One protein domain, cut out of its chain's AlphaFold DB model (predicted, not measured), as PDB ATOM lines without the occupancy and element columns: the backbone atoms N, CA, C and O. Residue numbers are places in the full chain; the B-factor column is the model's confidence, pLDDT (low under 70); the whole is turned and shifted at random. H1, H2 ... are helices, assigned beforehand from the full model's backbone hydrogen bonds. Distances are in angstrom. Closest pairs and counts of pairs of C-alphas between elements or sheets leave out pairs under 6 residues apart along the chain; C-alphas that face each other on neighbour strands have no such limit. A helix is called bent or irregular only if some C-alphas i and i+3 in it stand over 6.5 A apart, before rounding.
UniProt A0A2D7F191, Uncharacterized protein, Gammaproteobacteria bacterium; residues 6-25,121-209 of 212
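AT A GLANCE: This is residues 6 to 25 and 121 to 209 of the 212 residues of an uncharacterized protein of Gammaproteobacteria bacterium (UniProt A0A2D7F191). The longest helix, H3, and H1 cross opposite sides of H6, the middle helix of a compact body. H2 crosses the last part of H6, H7 packs on H1, and the short H4 and H5 lie near H1 at the end of the body away from H2. The printed part has 109 residues with seven named helices, H1 to H7 in chain order, and no named strand: the class is all helix. The radius of gyration of the C-alphas is 13.6 A, and the spans are 39 by 28 by 26 A.

HOW THE PARTS SIT: H3, residues 143 to 163, has a kink of 26 degrees near residue 153. Its residues 153 to 161 alone touch the hub H6, residues 180 to 195, about perpendicular at 73 degrees; the closest C-alphas, of Lys 154 and Ala 188, are 5.3 A apart. H1, residues 6 to 25, touches H6 with residues 7 to 16 alone, at a steep tilt of 61 degrees, opposite ways; the closest C-alphas, of Ala 12 and Thr 187, are 4.7 A apart. H1 is irregular, with C-alphas 21 and 24 at 7.3 A, and has a kink of 47 degrees near residue 19. H2, residues 124 to 134, touches residues 189 to 195 of H6, closest at C-alphas 126 and 192, 4.9 A, and residues 146 to 150 of H3, closest at C-alphas 130 and 149, 6.5 A. H7, residues 200 to 207, touches H1, closest at C-alphas 207 and 14, 6.5 A. H4, residues 166 to 169, and H5, residues 171 to 174, are close to H1 but not clearly touching, closest at C-alphas 166 and 9, 6.6 A, and 174 and 16, 5.8 A. Every O i to N i+4 pair is within hydrogen-bond range in H2, H6 and H7, 14 of 16 in H1 and 16 of 17 in H3; H4 and H5 are too short for such a pair.

IN THESE COORDINATES: From first to last C-alpha H3 measures 29.5 A, H1 28.4 A, H6 22.4 A and H2 15.4 A. H1 begins at C-alpha 6 (125.595, 186.843, 214.722), and H7 ends at C-alpha 207 (129.097, 174.112, 219.065).

THE WHOLE: The two C-alphas farthest apart, of Thr 139 and Glu 172, are 39.7 A apart. Residues 26 to 120 are not printed; C-alphas 25 and 121 are 16.3 A apart across this cut. No printed residue has a pLDDT under 70.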
ATOM      1  N   LYS A   6     125.019 188.174 214.995       94.44
ATOM      2  CA  LYS A   6     125.595 186.843 214.722       94.44
ATOM      3  C   LYS A   6     126.538 186.409 215.842       94.44
ATOM      4  O   LYS A   6     126.478 185.267 216.285       94.44
ATOM      5  N   ASN A   7     127.376 187.328 216.321       95.50
ATOM      6  CA  ASN A   7     128.276 187.057 217.443       95.50
ATOM      7  C   ASN A   7     127.507 186.897 218.756       95.50
ATOM      8  O   ASN A   7     127.912 186.101 219.596       95.50
ATOM      9  N   LEU A   8     126.400 187.623 218.929       96.94
ATOM     10  CA  LEU A   8     125.543 187.496 220.102       96.94
ATOM     11  C   LEU A   8     124.879 186.114 220.164       96.94
ATOM     12  O   LEU A   8     124.932 185.455 221.199       96.94
ATOM     13  N   GLU A   9     124.323 185.632 219.050       97.56
ATOM     14  CA  GLU A   9     123.736 184.290 218.992       97.56
ATOM     15  C   GLU A   9     124.797 183.192 219.155       97.56
ATOM     16  O   GLU A   9     124.572 182.208 219.862       97.56
ATOM     17  N   LEU A  10     125.977 183.375 218.552       97.38
ATOM     18  CA  LEU A  10     127.115 182.476 218.733       97.38
ATOM     19  C   LEU A  10     127.532 182.388 220.211       97.38
ATOM     20  O   LEU A  10     127.699 181.290 220.741       97.38
ATOM     21  N   ALA A  11     127.643 183.535 220.883       97.75
ATOM     22  CA  ALA A  11     127.964 183.619 222.303       97.75
ATOM     23  C   ALA A  11     126.890 182.966 223.185       97.75
ATOM     24  O   ALA A  11     127.235 182.246 224.122       97.75
ATOM     25  N   ALA A  12     125.607 183.156 222.865       98.19
ATOM     26  CA  ALA A  12     124.493 182.538 223.581       98.19
ATOM     27  C   ALA A  12     124.533 181.008 223.486       98.19
ATOM     28  O   ALA A  12     124.480 180.312 224.500       98.19
ATOM     29  N   LYS A  13     124.715 180.466 222.278       97.88
ATOM     30  CA  LYS A  13     124.882 179.021 222.073       97.88
ATOM     31  C   LYS A  13     126.105 178.495 222.830       97.88
ATOM     32  O   LYS A  13     126.024 177.459 223.489       97.88
ATOM     33  N   ALA A  14     127.227 179.216 222.777       97.38
ATOM     34  CA  ALA A  14     128.447 178.842 223.491       97.38
ATOM     35  C   ALA A  14     128.271 178.854 225.013       97.38
ATOM     36  O   ALA A  14     128.800 177.972 225.690       97.38
ATOM     37  N   ALA A  15     127.517 179.812 225.554       97.62
ATOM     38  CA  ALA A  15     127.181 179.874 226.971       97.62
ATOM     39  C   ALA A  15     126.414 178.623 227.417       97.62
ATOM     40  O   ALA A  15     126.818 177.978 228.384       97.62
ATOM     41  N   ILE A  16     125.382 178.239 226.662       97.88
ATOM     42  CA  ILE A  16     124.567 177.043 226.921       97.88
ATOM     43  C   ILE A  16     125.426 175.783 226.892       97.88
ATOM     44  O   ILE A  16     125.443 175.028 227.860       97.88
ATOM     45  N   GLN A  17     126.174 175.572 225.803       96.44
ATOM     46  CA  GLN A  17     127.002 174.379 225.652       96.44
ATOM     47  C   GLN A  17     128.043 174.280 226.770       96.44
ATOM     48  O   GLN A  17     128.201 173.218 227.367       96.44
ATOM     49  N   THR A  18     128.767 175.370 227.052       94.88
ATOM     50  CA  THR A  18     129.827 175.361 228.074       94.88
ATOM     51  C   THR A  18     129.243 175.000 229.440       94.88
ATOM     52  O   THR A  18     129.820 174.183 230.163       94.88
ATOM     53  N   TRP A  19     128.072 175.563 229.759       97.00
ATOM     54  CA  TRP A  19     127.373 175.276 231.000       97.00
ATOM     55  C   TRP A  19     126.928 173.816 231.083       97.00
ATOM     56  O   TRP A  19     127.375 173.091 231.972       97.00
ATOM     57  N   ALA A  20     126.127 173.369 230.116       95.12
ATOM     58  CA  ALA A  20     125.518 172.043 230.108       95.12
ATOM     59  C   ALA A  20     126.541 170.899 230.027       95.12
ATOM     60  O   ALA A  20     126.326 169.838 230.602       95.12
ATOM     61  N   MET A  21     127.659 171.098 229.324       92.44
ATOM     62  CA  MET A  21     128.666 170.048 229.154       92.44
ATOM     63  C   MET A  21     129.545 169.849 230.387       92.44
ATOM     64  O   MET A  21     130.061 168.747 230.578       92.44
ATOM     65  N   ARG A  22     129.815 170.907 231.171       93.50
ATOM     66  CA  ARG A  22     130.784 170.790 232.270       93.50
ATOM     67  C   ARG A  22     130.671 171.814 233.398       93.50
ATOM     68  O   ARG A  22     130.920 171.425 234.538       93.50
ATOM     69  N   GLU A  23     130.355 173.089 233.135       96.62
ATOM     70  CA  GLU A  23     130.329 174.082 234.232       96.62
ATOM     71  C   GLU A  23     129.210 173.785 235.235       96.62
ATOM     72  O   GLU A  23     129.451 173.969 236.422       96.62
ATOM     73  N   GLU A  24     128.049 173.270 234.799       96.94
ATOM     74  CA  GLU A  24     126.948 172.863 235.689       96.94
ATOM     75  C   GLU A  24     127.435 171.833 236.717       96.94
ATOM     76  O   GLU A  24     127.353 172.065 237.922       96.94
ATOM     77  N   GLU A  25     128.018 170.731 236.239       96.44
ATOM     78  CA  GLU A  25     128.526 169.641 237.076       96.44
ATOM     79  C   GLU A  25     129.621 170.128 238.034       96.44
ATOM     80  O   GLU A  25     129.577 169.845 239.231       96.44
ATOM     81  N   PRO A 121     133.999 184.690 235.578       94.19
ATOM     82  CA  PRO A 121     135.415 184.347 235.535       94.19
ATOM     83  C   PRO A 121     136.290 185.513 235.049       94.19
ATOM     84  O   PRO A 121     135.959 186.195 234.081       94.19
ATOM     85  N   TYR A 122     137.444 185.720 235.688       92.94
ATOM     86  CA  TYR A 122     138.451 186.657 235.189       92.94
ATOM     87  C   TYR A 122     139.242 186.005 234.047       92.94
ATOM     88  O   TYR A 122     139.997 185.043 234.272       92.94
ATOM     89  N   ASP A 123     139.061 186.528 232.834       91.00
ATOM     90  CA  ASP A 123     139.643 186.019 231.591       91.00
ATOM     91  C   ASP A 123     140.416 187.107 230.827       91.00
ATOM     92  O   ASP A 123     140.036 188.279 230.814       91.00
ATOM     93  N   GLN A 124     141.516 186.725 230.175       90.25
ATOM     94  CA  GLN A 124     142.390 187.670 229.473       90.25
ATOM     95  C   GLN A 124     141.762 188.234 228.191       90.25
ATOM     96  O   GLN A 124     141.967 189.410 227.885       90.25
ATOM     97  N   HIS A 125     140.969 187.447 227.454       92.31
ATOM     98  CA  HIS A 125     140.248 187.958 226.287       92.31
ATOM     99  C   HIS A 125     139.164 188.940 226.723       92.31
ATOM    100  O   HIS A 125     139.086 190.039 226.174       92.31
ATOM    101  N   ALA A 126     138.392 188.597 227.757       91.81
ATOM    102  CA  ALA A 126     137.389 189.503 228.307       91.81
ATOM    103  C   ALA A 126     138.023 190.798 228.849       91.81
ATOM    104  O   ALA A 126     137.565 191.891 228.520       91.81
ATOM    105  N   LYS A 127     139.141 190.706 229.585       93.38
ATOM    106  CA  LYS A 127     139.907 191.873 230.063       93.38
ATOM    107  C   LYS A 127     140.350 192.766 228.901       93.38
ATOM    108  O   LYS A 127     140.179 193.984 228.957       93.38
ATOM    109  N   ARG A 128     140.887 192.171 227.830       92.69
ATOM    110  CA  ARG A 128     141.285 192.899 226.617       92.69
ATOM    111  C   ARG A 128     140.094 193.604 225.967       92.69
ATOM    112  O   ARG A 128     140.224 194.768 225.600       92.69
ATOM    113  N   ALA A 129     138.958 192.922 225.841       93.00
ATOM    114  CA  ALA A 129     137.742 193.490 225.269       93.00
ATOM    115  C   ALA A 129     137.237 194.692 226.074       93.00
ATOM    116  O   ALA A 129     136.968 195.737 225.492       93.00
ATOM    117  N   LEU A 130     137.173 194.576 227.404       94.44
ATOM    118  CA  LEU A 130     136.740 195.661 228.288       94.44
ATOM    119  C   LEU A 130     137.676 196.871 228.208       94.44
ATOM    120  O   LEU A 130     137.204 198.004 228.127       94.44
ATOM    121  N   LYS A 131     138.993 196.641 228.149       93.00
ATOM    122  CA  LYS A 131     139.980 197.711 227.942       93.00
ATOM    123  C   LYS A 131     139.759 198.455 226.623       93.00
ATOM    124  O   LYS A 131     139.870 199.674 226.598       93.00
ATOM    125  N   ILE A 132     139.459 197.738 225.539       90.38
ATOM    126  CA  ILE A 132     139.172 198.348 224.230       90.38
ATOM    127  C   ILE A 132     137.835 199.095 224.266       90.38
ATOM    128  O   ILE A 132     137.753 200.217 223.787       90.38
ATOM    129  N   ALA A 133     136.794 198.487 224.838       90.50
ATOM    130  CA  ALA A 133     135.436 199.025 224.820       90.50
ATOM    131  C   ALA A 133     135.268 200.299 225.663       90.50
ATOM    132  O   ALA A 133     134.447 201.145 225.314       90.50
ATOM    133  N   TYR A 134     136.017 200.423 226.761       92.56
ATOM    134  CA  TYR A 134     135.891 201.525 227.722       92.56
ATOM    135  C   TYR A 134     137.137 202.406 227.825       92.56
ATOM    136  O   TYR A 134     137.206 203.245 228.721       92.56
ATOM    137  N   GLU A 135     138.143 202.172 226.979       91.44
ATOM    138  CA  GLU A 135     139.417 202.911 226.963       91.44
ATOM    139  C   GLU A 135     140.086 203.020 228.351       91.44
ATOM    140  O   GLU A 135     140.865 203.924 228.639       91.44
ATOM    141  N   THR A 136     139.791 202.059 229.230       90.19
ATOM    142  CA  THR A 136     140.218 202.041 230.631       90.19
ATOM    143  C   THR A 136     141.284 200.972 230.835       90.19
ATOM    144  O   THR A 136     141.142 199.831 230.386       90.19
ATOM    145  N   GLN A 137     142.363 201.310 231.544       87.62
ATOM    146  CA  GLN A 137     143.329 200.302 231.983       87.62
ATOM    147  C   GLN A 137     142.737 199.489 233.135       87.62
ATOM    148  O   GLN A 137     142.334 200.048 234.147       87.62
ATOM    149  N   ILE A 138     142.734 198.167 232.989       90.12
ATOM    150  CA  ILE A 138     142.450 197.238 234.084       90.12
ATOM    151  C   ILE A 138     143.806 196.723 234.557       90.12
ATOM    152  O   ILE A 138     144.475 195.986 233.820       90.12
ATOM    153  N   THR A 139     144.237 197.129 235.748       89.88
ATOM    154  CA  THR A 139     145.501 196.659 236.326       89.88
ATOM    155  C   THR A 139     145.457 195.150 236.554       89.88
ATOM    156  O   THR A 139     144.406 194.499 236.519       89.88
ATOM    157  N   ASP A 140     146.625 194.533 236.693       87.31
ATOM    158  CA  ASP A 140     146.665 193.122 237.054       87.31
ATOM    159  C   ASP A 140     146.071 192.923 238.444       87.31
ATOM    160  O   ASP A 140     146.217 193.760 239.330       87.31
ATOM    161  N   HIS A 141     145.342 191.819 238.596       90.44
ATOM    162  CA  HIS A 141     144.647 191.431 239.824       90.44
ATOM    163  C   HIS A 141     143.478 192.318 240.270       90.44
ATOM    164  O   HIS A 141     142.772 191.927 241.197       90.44
ATOM    165  N   ASP A 142     143.195 193.420 239.572       92.25
ATOM    166  CA  ASP A 142     142.037 194.273 239.834       92.25
ATOM    167  C   ASP A 142     140.757 193.659 239.252       92.25
ATOM    168  O   ASP A 142     140.354 193.891 238.105       92.25
ATOM    169  N   TYR A 143     140.154 192.787 240.056       96.75
ATOM    170  CA  TYR A 143     138.882 192.158 239.727       96.75
ATOM    171  C   TYR A 143     137.701 193.118 239.884       96.75
ATOM    172  O   TYR A 143     136.707 192.957 239.184       96.75
ATOM    173  N   GLU A 144     137.791 194.112 240.765       94.50
ATOM    174  CA  GLU A 144     136.683 195.025 241.047       94.50
ATOM    175  C   GLU A 144     136.404 195.931 239.845       94.50
ATOM    176  O   GLU A 144     135.277 195.959 239.342       94.50
ATOM    177  N   THR A 145     137.441 196.562 239.289       95.12
ATOM    178  CA  THR A 145     137.314 197.343 238.050       95.12
ATOM    179  C   THR A 145     136.856 196.457 236.893       95.12
ATOM    180  O   THR A 145     135.961 196.835 236.134       95.12
ATOM    181  N   TYR A 146     137.416 195.247 236.768       96.75
ATOM    182  CA  TYR A 146     136.985 194.284 235.752       96.75
ATOM    183  C   TYR A 146     135.493 193.955 235.866       96.75
ATOM    184  O   TYR A 146     134.771 194.018 234.872       96.75
ATOM    185  N   TYR A 147     135.017 193.651 237.073       96.56
ATOM    186  CA  TYR A 147     133.625 193.308 237.337       96.56
ATOM    187  C   TYR A 147     132.682 194.491 237.100       96.56
ATOM    188  O   TYR A 147     131.605 194.313 236.528       96.56
ATOM    189  N   GLY A 148     133.082 195.703 237.492       95.75
ATOM    190  CA  GLY A 148     132.310 196.920 237.248       95.75
ATOM    191  C   GLY A 148     132.120 197.190 235.753       95.75
ATOM    192  O   GLY A 148     131.000 197.434 235.301       95.75
ATOM    193  N   LEU A 149     133.193 197.079 234.964       96.19
ATOM    194  CA  LEU A 149     133.130 197.231 233.506       96.19
ATOM    195  C   LEU A 149     132.341 196.095 232.844       96.19
ATOM    196  O   LEU A 149     131.526 196.349 231.958       96.19
ATOM    197  N   PHE A 150     132.531 194.853 233.302       96.25
ATOM    198  CA  PHE A 150     131.734 193.714 232.856       96.25
ATOM    199  C   PHE A 150     130.242 193.942 233.104       96.25
ATOM    200  O   PHE A 150     129.439 193.716 232.205       96.25
ATOM    201  N   SER A 151     129.866 194.410 234.295       95.44
ATOM    202  CA  SER A 151     128.465 194.616 234.673       95.44
ATOM    203  C   SER A 151     127.787 195.638 233.766       95.44
ATOM    204  O   SER A 151     126.720 195.352 233.228       95.44
ATOM    205  N   ARG A 152     128.462 196.764 233.491       94.56
ATOM    206  CA  ARG A 152     127.982 197.776 232.534       94.56
ATOM    207  C   ARG A 152     127.750 197.186 231.144       94.56
ATOM    208  O   ARG A 152     126.730 197.461 230.523       94.56
ATOM    209  N   LEU A 153     128.677 196.363 230.654       93.94
ATOM    210  CA  LEU A 153     128.546 195.750 229.334       93.94
ATOM    211  C   LEU A 153     127.464 194.666 229.303       93.94
ATOM    212  O   LEU A 153     126.721 194.567 228.330       93.94
ATOM    213  N   LYS A 154     127.366 193.861 230.365       95.56
ATOM    214  CA  LYS A 154     126.344 192.825 230.521       95.56
ATOM    215  C   LYS A 154     124.951 193.424 230.402       95.56
ATOM    216  O   LYS A 154     124.094 192.776 229.812       95.56
ATOM    217  N   ASP A 155     124.723 194.614 230.946       95.00
ATOM    218  CA  ASP A 155     123.416 195.267 230.882       95.00
ATOM    219  C   ASP A 155     123.056 195.619 229.431       95.00
ATOM    220  O   ASP A 155     122.032 195.149 228.939       95.00
ATOM    221  N   SER A 156     123.961 196.262 228.681       93.88
ATOM    222  CA  SER A 156     123.746 196.531 227.247       93.88
ATOM    223  C   SER A 156     123.595 195.256 226.406       93.88
ATOM    224  O   SER A 156     122.764 195.192 225.504       93.88
ATOM    225  N   VAL A 157     124.388 194.217 226.691       95.25
ATOM    226  CA  VAL A 157     124.265 192.920 226.005       95.25
ATOM    227  C   VAL A 157     122.940 192.244 226.344       95.25
ATOM    228  O   VAL A 157     122.349 191.622 225.471       95.25
ATOM    229  N   SER A 158     122.465 192.359 227.584       95.75
ATOM    230  CA  SER A 158     121.199 191.769 228.030       95.75
ATOM    231  C   SER A 158     120.001 192.420 227.356       95.75
ATOM    232  O   SER A 158     119.102 191.704 226.928       95.75
ATOM    233  N   GLU A 159     120.008 193.749 227.236       95.69
ATOM    234  CA  GLU A 159     118.971 194.505 226.527       95.69
ATOM    235  C   GLU A 159     118.878 194.070 225.062       95.69
ATOM    236  O   GLU A 159     117.802 193.710 224.584       95.69
ATOM    237  N   GLU A 160     120.017 194.014 224.366       96.50
ATOM    238  CA  GLU A 160     120.061 193.565 222.973       96.50
ATOM    239  C   GLU A 160     119.671 192.086 222.835       96.50
ATOM    240  O   GLU A 160     118.954 191.694 221.912       96.50
ATOM    241  N   LEU A 161     120.112 191.243 223.774       96.31
ATOM    242  CA  LEU A 161     119.778 189.824 223.790       96.31
ATOM    243  C   LEU A 161     118.265 189.628 223.914       96.31
ATOM    244  O   LEU A 161     117.694 188.888 223.114       96.31
ATOM    245  N   ASP A 162     117.606 190.333 224.831       96.31
ATOM    246  CA  ASP A 162     116.150 190.289 224.980       96.31
ATOM    247  C   ASP A 162     115.424 190.823 223.732       96.31
ATOM    248  O   ASP A 162     114.497 190.174 223.240       96.31
ATOM    249  N   ALA A 163     115.881 191.943 223.160       96.50
ATOM    250  CA  ALA A 163     115.279 192.544 221.966       96.50
ATOM    251  C   ALA A 163     115.407 191.663 220.706       96.50
ATOM    252  O   ALA A 163     114.510 191.629 219.863       96.50
ATOM    253  N   SER A 164     116.498 190.904 220.585       96.12
ATOM    254  CA  SER A 164     116.790 190.057 219.418       96.12
ATOM    255  C   SER A 164     115.911 188.799 219.293       96.12
ATOM    256  O   SER A 164     115.961 188.089 218.278       96.12
ATOM    257  N   GLY A 165     115.167 188.447 220.348       96.31
ATOM    258  CA  GLY A 165     114.400 187.203 220.441       96.31
ATOM    259  C   GLY A 165     115.245 185.925 220.570       96.31
ATOM    260  O   GLY A 165     114.677 184.831 220.565       96.31
ATOM    261  N   ILE A 166     116.577 186.028 220.693       97.38
ATOM    262  CA  ILE A 166     117.478 184.881 220.912       97.38
ATOM    263  C   ILE A 166     117.078 184.063 222.156       97.38
ATOM    264  O   ILE A 166     116.993 182.840 222.016       97.38
ATOM    265  N   PRO A 167     116.773 184.660 223.333       97.12
ATOM    266  CA  PRO A 167     116.377 183.898 224.517       97.12
ATOM    267  C   PRO A 167     115.197 182.967 224.258       97.12
ATOM    268  O   PRO A 167     115.248 181.810 224.653       97.12
ATOM    269  N   LYS A 168     114.173 183.447 223.543       97.38
ATOM    270  CA  LYS A 168     112.986 182.651 223.212       97.38
ATOM    271  C   LYS A 168     113.302 181.535 222.215       97.38
ATOM    272  O   LYS A 168     112.825 180.422 222.373       97.38
ATOM    273  N   ARG A 169     114.133 181.807 221.198       96.50
ATOM    274  CA  ARG A 169     114.543 180.786 220.212       96.50
ATOM    275  C   ARG A 169     115.385 179.667 220.819       96.50
ATOM    276  O   ARG A 169     115.380 178.569 220.287       96.50
ATOM    277  N   LEU A 170     116.139 179.960 221.877       96.81
ATOM    278  CA  LEU A 170     117.022 178.996 222.536       96.81
ATOM    279  C   LEU A 170     116.450 178.463 223.858       96.81
ATOM    280  O   LEU A 170     117.163 177.767 224.580       96.81
ATOM    281  N   GLU A 171     115.200 178.799 224.189       97.12
ATOM    282  CA  GLU A 171     114.573 178.525 225.489       97.12
ATOM    283  C   GLU A 171     114.611 177.044 225.861       97.12
ATOM    284  O   GLU A 171     114.995 176.708 226.980       97.12
ATOM    285  N   GLU A 172     114.334 176.161 224.900       96.12
ATOM    286  CA  GLU A 172     114.377 174.707 225.094       96.12
ATOM    287  C   GLU A 172     115.755 174.184 225.530       96.12
ATOM    288  O   GLU A 172     115.843 173.156 226.198       96.12
ATOM    289  N   TYR A 173     116.832 174.902 225.196       95.62
ATOM    290  CA  TYR A 173     118.196 174.491 225.510       95.62
ATOM    291  C   TYR A 173     118.710 175.086 226.823       95.62
ATOM    292  O   TYR A 173     119.406 174.400 227.571       95.62
ATOM    293  N   TRP A 174     118.417 176.362 227.108       97.06
ATOM    294  CA  TRP A 174     118.969 177.025 228.296       97.06
ATOM    295  C   TRP A 174     118.070 176.904 229.525       97.06
ATOM    296  O   TRP A 174     118.590 176.673 230.615       97.06
ATOM    297  N   ALA A 175     116.746 177.022 229.383       97.06
ATOM    298  CA  ALA A 175     115.832 177.101 230.525       97.06
ATOM    299  C   ALA A 175     115.855 175.863 231.442       97.06
ATOM    300  O   ALA A 175     115.770 176.040 232.658       97.06
ATOM    301  N   PRO A 176     116.047 174.624 230.938       96.50
ATOM    302  CA  PRO A 176     116.154 173.454 231.811       96.50
ATOM    303  C   PRO A 176     117.410 173.429 232.694       96.50
ATOM    304  O   PRO A 176     117.466 172.655 233.647       96.50
ATOM    305  N   LYS A 177     118.442 174.214 232.353       94.69
ATOM    306  CA  LYS A 177     119.799 174.106 232.921       94.69
ATOM    307  C   LYS A 177     120.322 175.390 233.552       94.69
ATOM    308  O   LYS A 177     121.274 175.360 234.329       94.69
ATOM    309  N   MET A 178     119.749 176.529 233.183       97.44
ATOM    310  CA  MET A 178     120.229 177.856 233.539       97.44
ATOM    311  C   MET A 178     119.043 178.726 233.932       97.44
ATOM    312  O   MET A 178     118.004 178.715 233.276       97.44
ATOM    313  N   SER A 179     119.217 179.563 234.952       97.38
ATOM    314  CA  SER A 179     118.311 180.695 235.130       97.38
ATOM    315  C   SER A 179     118.506 181.703 233.993       97.38
ATOM    316  O   SER A 179     119.586 181.790 233.398       97.38
ATOM    317  N   LYS A 180     117.492 182.539 233.734       96.94
ATOM    318  CA  LYS A 180     117.617 183.631 232.754       96.94
ATOM    319  C   LYS A 180     118.805 184.542 233.093       96.94
ATOM    320  O   LYS A 180     119.575 184.923 232.218       96.94
ATOM    321  N   LYS A 181     119.004 184.830 234.383       97.06
ATOM    322  CA  LYS A 181     120.120 185.650 234.868       97.06
ATOM    323  C   LYS A 181     121.478 185.029 234.532       97.06
ATOM    324  O   LYS A 181     122.356 185.730 234.026       97.06
ATOM    325  N   LEU A 182     121.641 183.727 234.769       97.88
ATOM    326  CA  LEU A 182     122.865 183.010 234.424       97.88
ATOM    327  C   LEU A 182     123.099 182.987 232.912       97.88
ATOM    328  O   LEU A 182     124.212 183.254 232.458       97.88
ATOM    329  N   PHE A 183     122.053 182.708 232.132       98.19
ATOM    330  CA  PHE A 183     122.121 182.706 230.673       98.19
ATOM    331  C   PHE A 183     122.612 184.053 230.129       98.19
ATOM    332  O   PHE A 183     123.540 184.088 229.320       98.19
ATOM    333  N   HIS A 184     122.080 185.166 230.639       97.75
ATOM    334  CA  HIS A 184     122.515 186.511 230.259       97.75
ATOM    335  C   HIS A 184     123.976 186.774 230.638       97.75
ATOM    336  O   HIS A 184     124.767 187.203 229.798       97.75
ATOM    337  N   ALA A 185     124.359 186.474 231.883       97.12
ATOM    338  CA  ALA A 185     125.721 186.698 232.361       97.12
ATOM    339  C   ALA A 185     126.756 185.880 231.567       97.12
ATOM    340  O   ALA A 185     127.776 186.420 231.138       97.12
ATOM    341  N   ARG A 186     126.488 184.592 231.307       97.69
ATOM    342  CA  ARG A 186     127.385 183.746 230.501       97.69
ATOM    343  C   ARG A 186     127.414 184.161 229.038       97.69
ATOM    344  O   ARG A 186     128.485 184.133 228.438       97.69
ATOM    345  N   THR A 187     126.285 184.581 228.471       97.75
ATOM    346  CA  THR A 187     126.247 185.100 227.097       97.75
ATOM    347  C   THR A 187     127.118 186.347 226.966       97.75
ATOM    348  O   THR A 187     127.933 186.421 226.050       97.75
ATOM    349  N   ALA A 188     127.026 187.284 227.914       97.06
ATOM    350  CA  ALA A 188     127.876 188.471 227.940       97.06
ATOM    351  C   ALA A 188     129.370 188.127 228.067       97.06
ATOM    352  O   ALA A 188     130.188 188.706 227.353       97.06
ATOM    353  N   ASP A 189     129.731 187.148 228.902       96.94
ATOM    354  CA  ASP A 189     131.115 186.660 229.012       96.94
ATOM    355  C   ASP A 189     131.638 186.082 227.687       96.94
ATOM    356  O   ASP A 189     132.692 186.491 227.196       96.94
ATOM    357  N   LYS A 190     130.880 185.186 227.043       97.00
ATOM    358  CA  LYS A 190     131.280 184.613 225.745       97.00
ATOM    359  C   LYS A 190     131.345 185.670 224.647       97.00
ATOM    360  O   LYS A 190     132.243 185.626 223.805       97.00
ATOM    361  N   PHE A 191     130.444 186.646 224.675       96.62
ATOM    362  CA  PHE A 191     130.459 187.762 223.739       96.62
ATOM    363  C   PHE A 191     131.708 188.633 223.929       96.62
ATOM    364  O   PHE A 191     132.372 188.979 222.953       96.62
ATOM    365  N   LEU A 192     132.100 188.907 225.178       94.88
ATOM    366  CA  LEU A 192     133.352 189.597 225.492       94.88
ATOM    367  C   LEU A 192     134.581 188.841 225.002       94.88
ATOM    368  O   LEU A 192     135.493 189.469 224.474       94.88
ATOM    369  N   MET A 193     134.614 187.512 225.126       95.12
ATOM    370  CA  MET A 193     135.719 186.726 224.573       95.12
ATOM    371  C   MET A 193     135.872 186.968 223.062       95.12
ATOM    372  O   MET A 193     136.989 187.200 222.596       95.12
ATOM    373  N   LEU A 194     134.766 186.976 222.304       95.00
ATOM    374  CA  LEU A 194     134.776 187.262 220.861       95.00
ATOM    375  C   LEU A 194     135.284 188.680 220.564       95.00
ATOM    376  O   LEU A 194     136.156 188.854 219.711       95.00
ATOM    377  N   LEU A 195     134.806 189.688 221.300       93.56
ATOM    378  CA  LEU A 195     135.305 191.067 221.187       93.56
ATOM    379  C   LEU A 195     136.796 191.182 221.546       93.56
ATOM    380  O   LEU A 195     137.520 192.002 220.986       93.56
ATOM    381  N   GLY A 196     137.270 190.328 222.451       92.56
ATOM    382  CA  GLY A 196     138.660 190.220 222.891       92.56
ATOM    383  C   GLY A 196     139.576 189.484 221.915       92.56
ATOM    384  O   GLY A 196     140.743 189.229 222.236       92.56
ATOM    385  N   GLY A 197     139.063 189.121 220.737       93.75
ATOM    386  CA  GLY A 197     139.802 188.439 219.683       93.75
ATOM    387  C   GLY A 197     139.833 186.917 219.814       93.75
ATOM    388  O   GLY A 197     140.657 186.283 219.157       93.75
ATOM    389  N   PHE A 198     138.976 186.311 220.644       94.06
ATOM    390  CA  PHE A 198     138.770 184.866 220.581       94.06
ATOM    391  C   PHE A 198     138.146 184.492 219.230       94.06
ATOM    392  O   PHE A 198     137.246 185.168 218.732       94.06
ATOM    393  N   SER A 199     138.625 183.406 218.626       94.75
ATOM    394  CA  SER A 199     138.211 182.995 217.283       94.75
ATOM    395  C   SER A 199     136.741 182.558 217.255       94.75
ATOM    396  O   SER A 199     136.365 181.557 217.872       94.75
ATOM    397  N   ALA A 200     135.924 183.274 216.477       95.06
ATOM    398  CA  ALA A 200     134.533 182.904 216.221       95.06
ATOM    399  C   ALA A 200     134.424 181.517 215.566       95.06
ATOM    400  O   ALA A 200     133.586 180.720 215.973       95.06
ATOM    401  N   ASP A 201     135.321 181.184 214.631       94.62
ATOM    402  CA  ASP A 201     135.367 179.860 213.994       94.62
ATOM    403  C   ASP A 201     135.659 178.743 214.997       94.62
ATOM    404  O   ASP A 201     135.051 177.672 214.938       94.62
ATOM    405  N   THR A 202     136.563 178.997 215.947       91.94
ATOM    406  CA  THR A 202     136.857 178.058 217.036       91.94
ATOM    407  C   THR A 202     135.617 177.835 217.897       91.94
ATOM    408  O   THR A 202     135.214 176.689 218.079       91.94
ATOM    409  N   MET A 203     134.959 178.915 218.339       94.31
ATOM    410  CA  MET A 203     133.717 178.829 219.116       94.31
ATOM    411  C   MET A 203     132.616 178.084 218.342       94.31
ATOM    412  O   MET A 203     131.963 177.193 218.875       94.31
ATOM    413  N   GLN A 204     132.443 178.393 217.055       94.00
ATOM    414  CA  GLN A 204     131.422 177.798 216.195       94.00
ATOM    415  C   GLN A 204     131.656 176.305 215.936       94.00
ATOM    416  O   GLN A 204     130.693 175.536 215.869       94.00
ATOM    417  N   ARG A 205     132.912 175.885 215.755       89.94
ATOM    418  CA  ARG A 205     133.281 174.476 215.558       89.94
ATOM    419  C   ARG A 205     132.913 173.638 216.774       89.94
ATOM    420  O   ARG A 205     132.396 172.534 216.604       89.94
ATOM    421  N   ASP A 206     133.162 174.159 217.969       85.69
ATOM    422  CA  ASP A 206     132.908 173.431 219.208       85.69
ATOM    423  C   ASP A 206     131.395 173.228 219.417       85.69
ATOM    424  O   ASP A 206     130.976 172.139 219.813       85.69
ATOM    425  N   LEU A 207     130.564 174.191 218.993       88.44
ATOM    426  CA  LEU A 207     129.097 174.112 219.065       88.44
ATOM    427  C   LEU A 207     128.452 173.057 218.175       88.44
ATOM    428  O   LEU A 207     127.415 172.498 218.543       88.44
ATOM    429  N   LYS A 208     129.038 172.770 217.004       73.19
ATOM    430  CA  LYS A 208     128.468 171.809 216.041       73.19
ATOM    431  C   LYS A 208     128.297 170.406 216.624       73.19
ATOM    432  O   LYS A 208     127.563 169.619 216.055       73.19
ATOM    433  N   LYS A 209     128.958 170.090 217.738       70.56
ATOM    434  CA  LYS A 209     128.847 168.795 218.418       70.56
ATOM    435  C   LYS A 209     127.672 168.703 219.399       70.56
ATOM    436  O   LYS A 209     127.436 167.621 219.915       70.56
TER     437      LYS A 209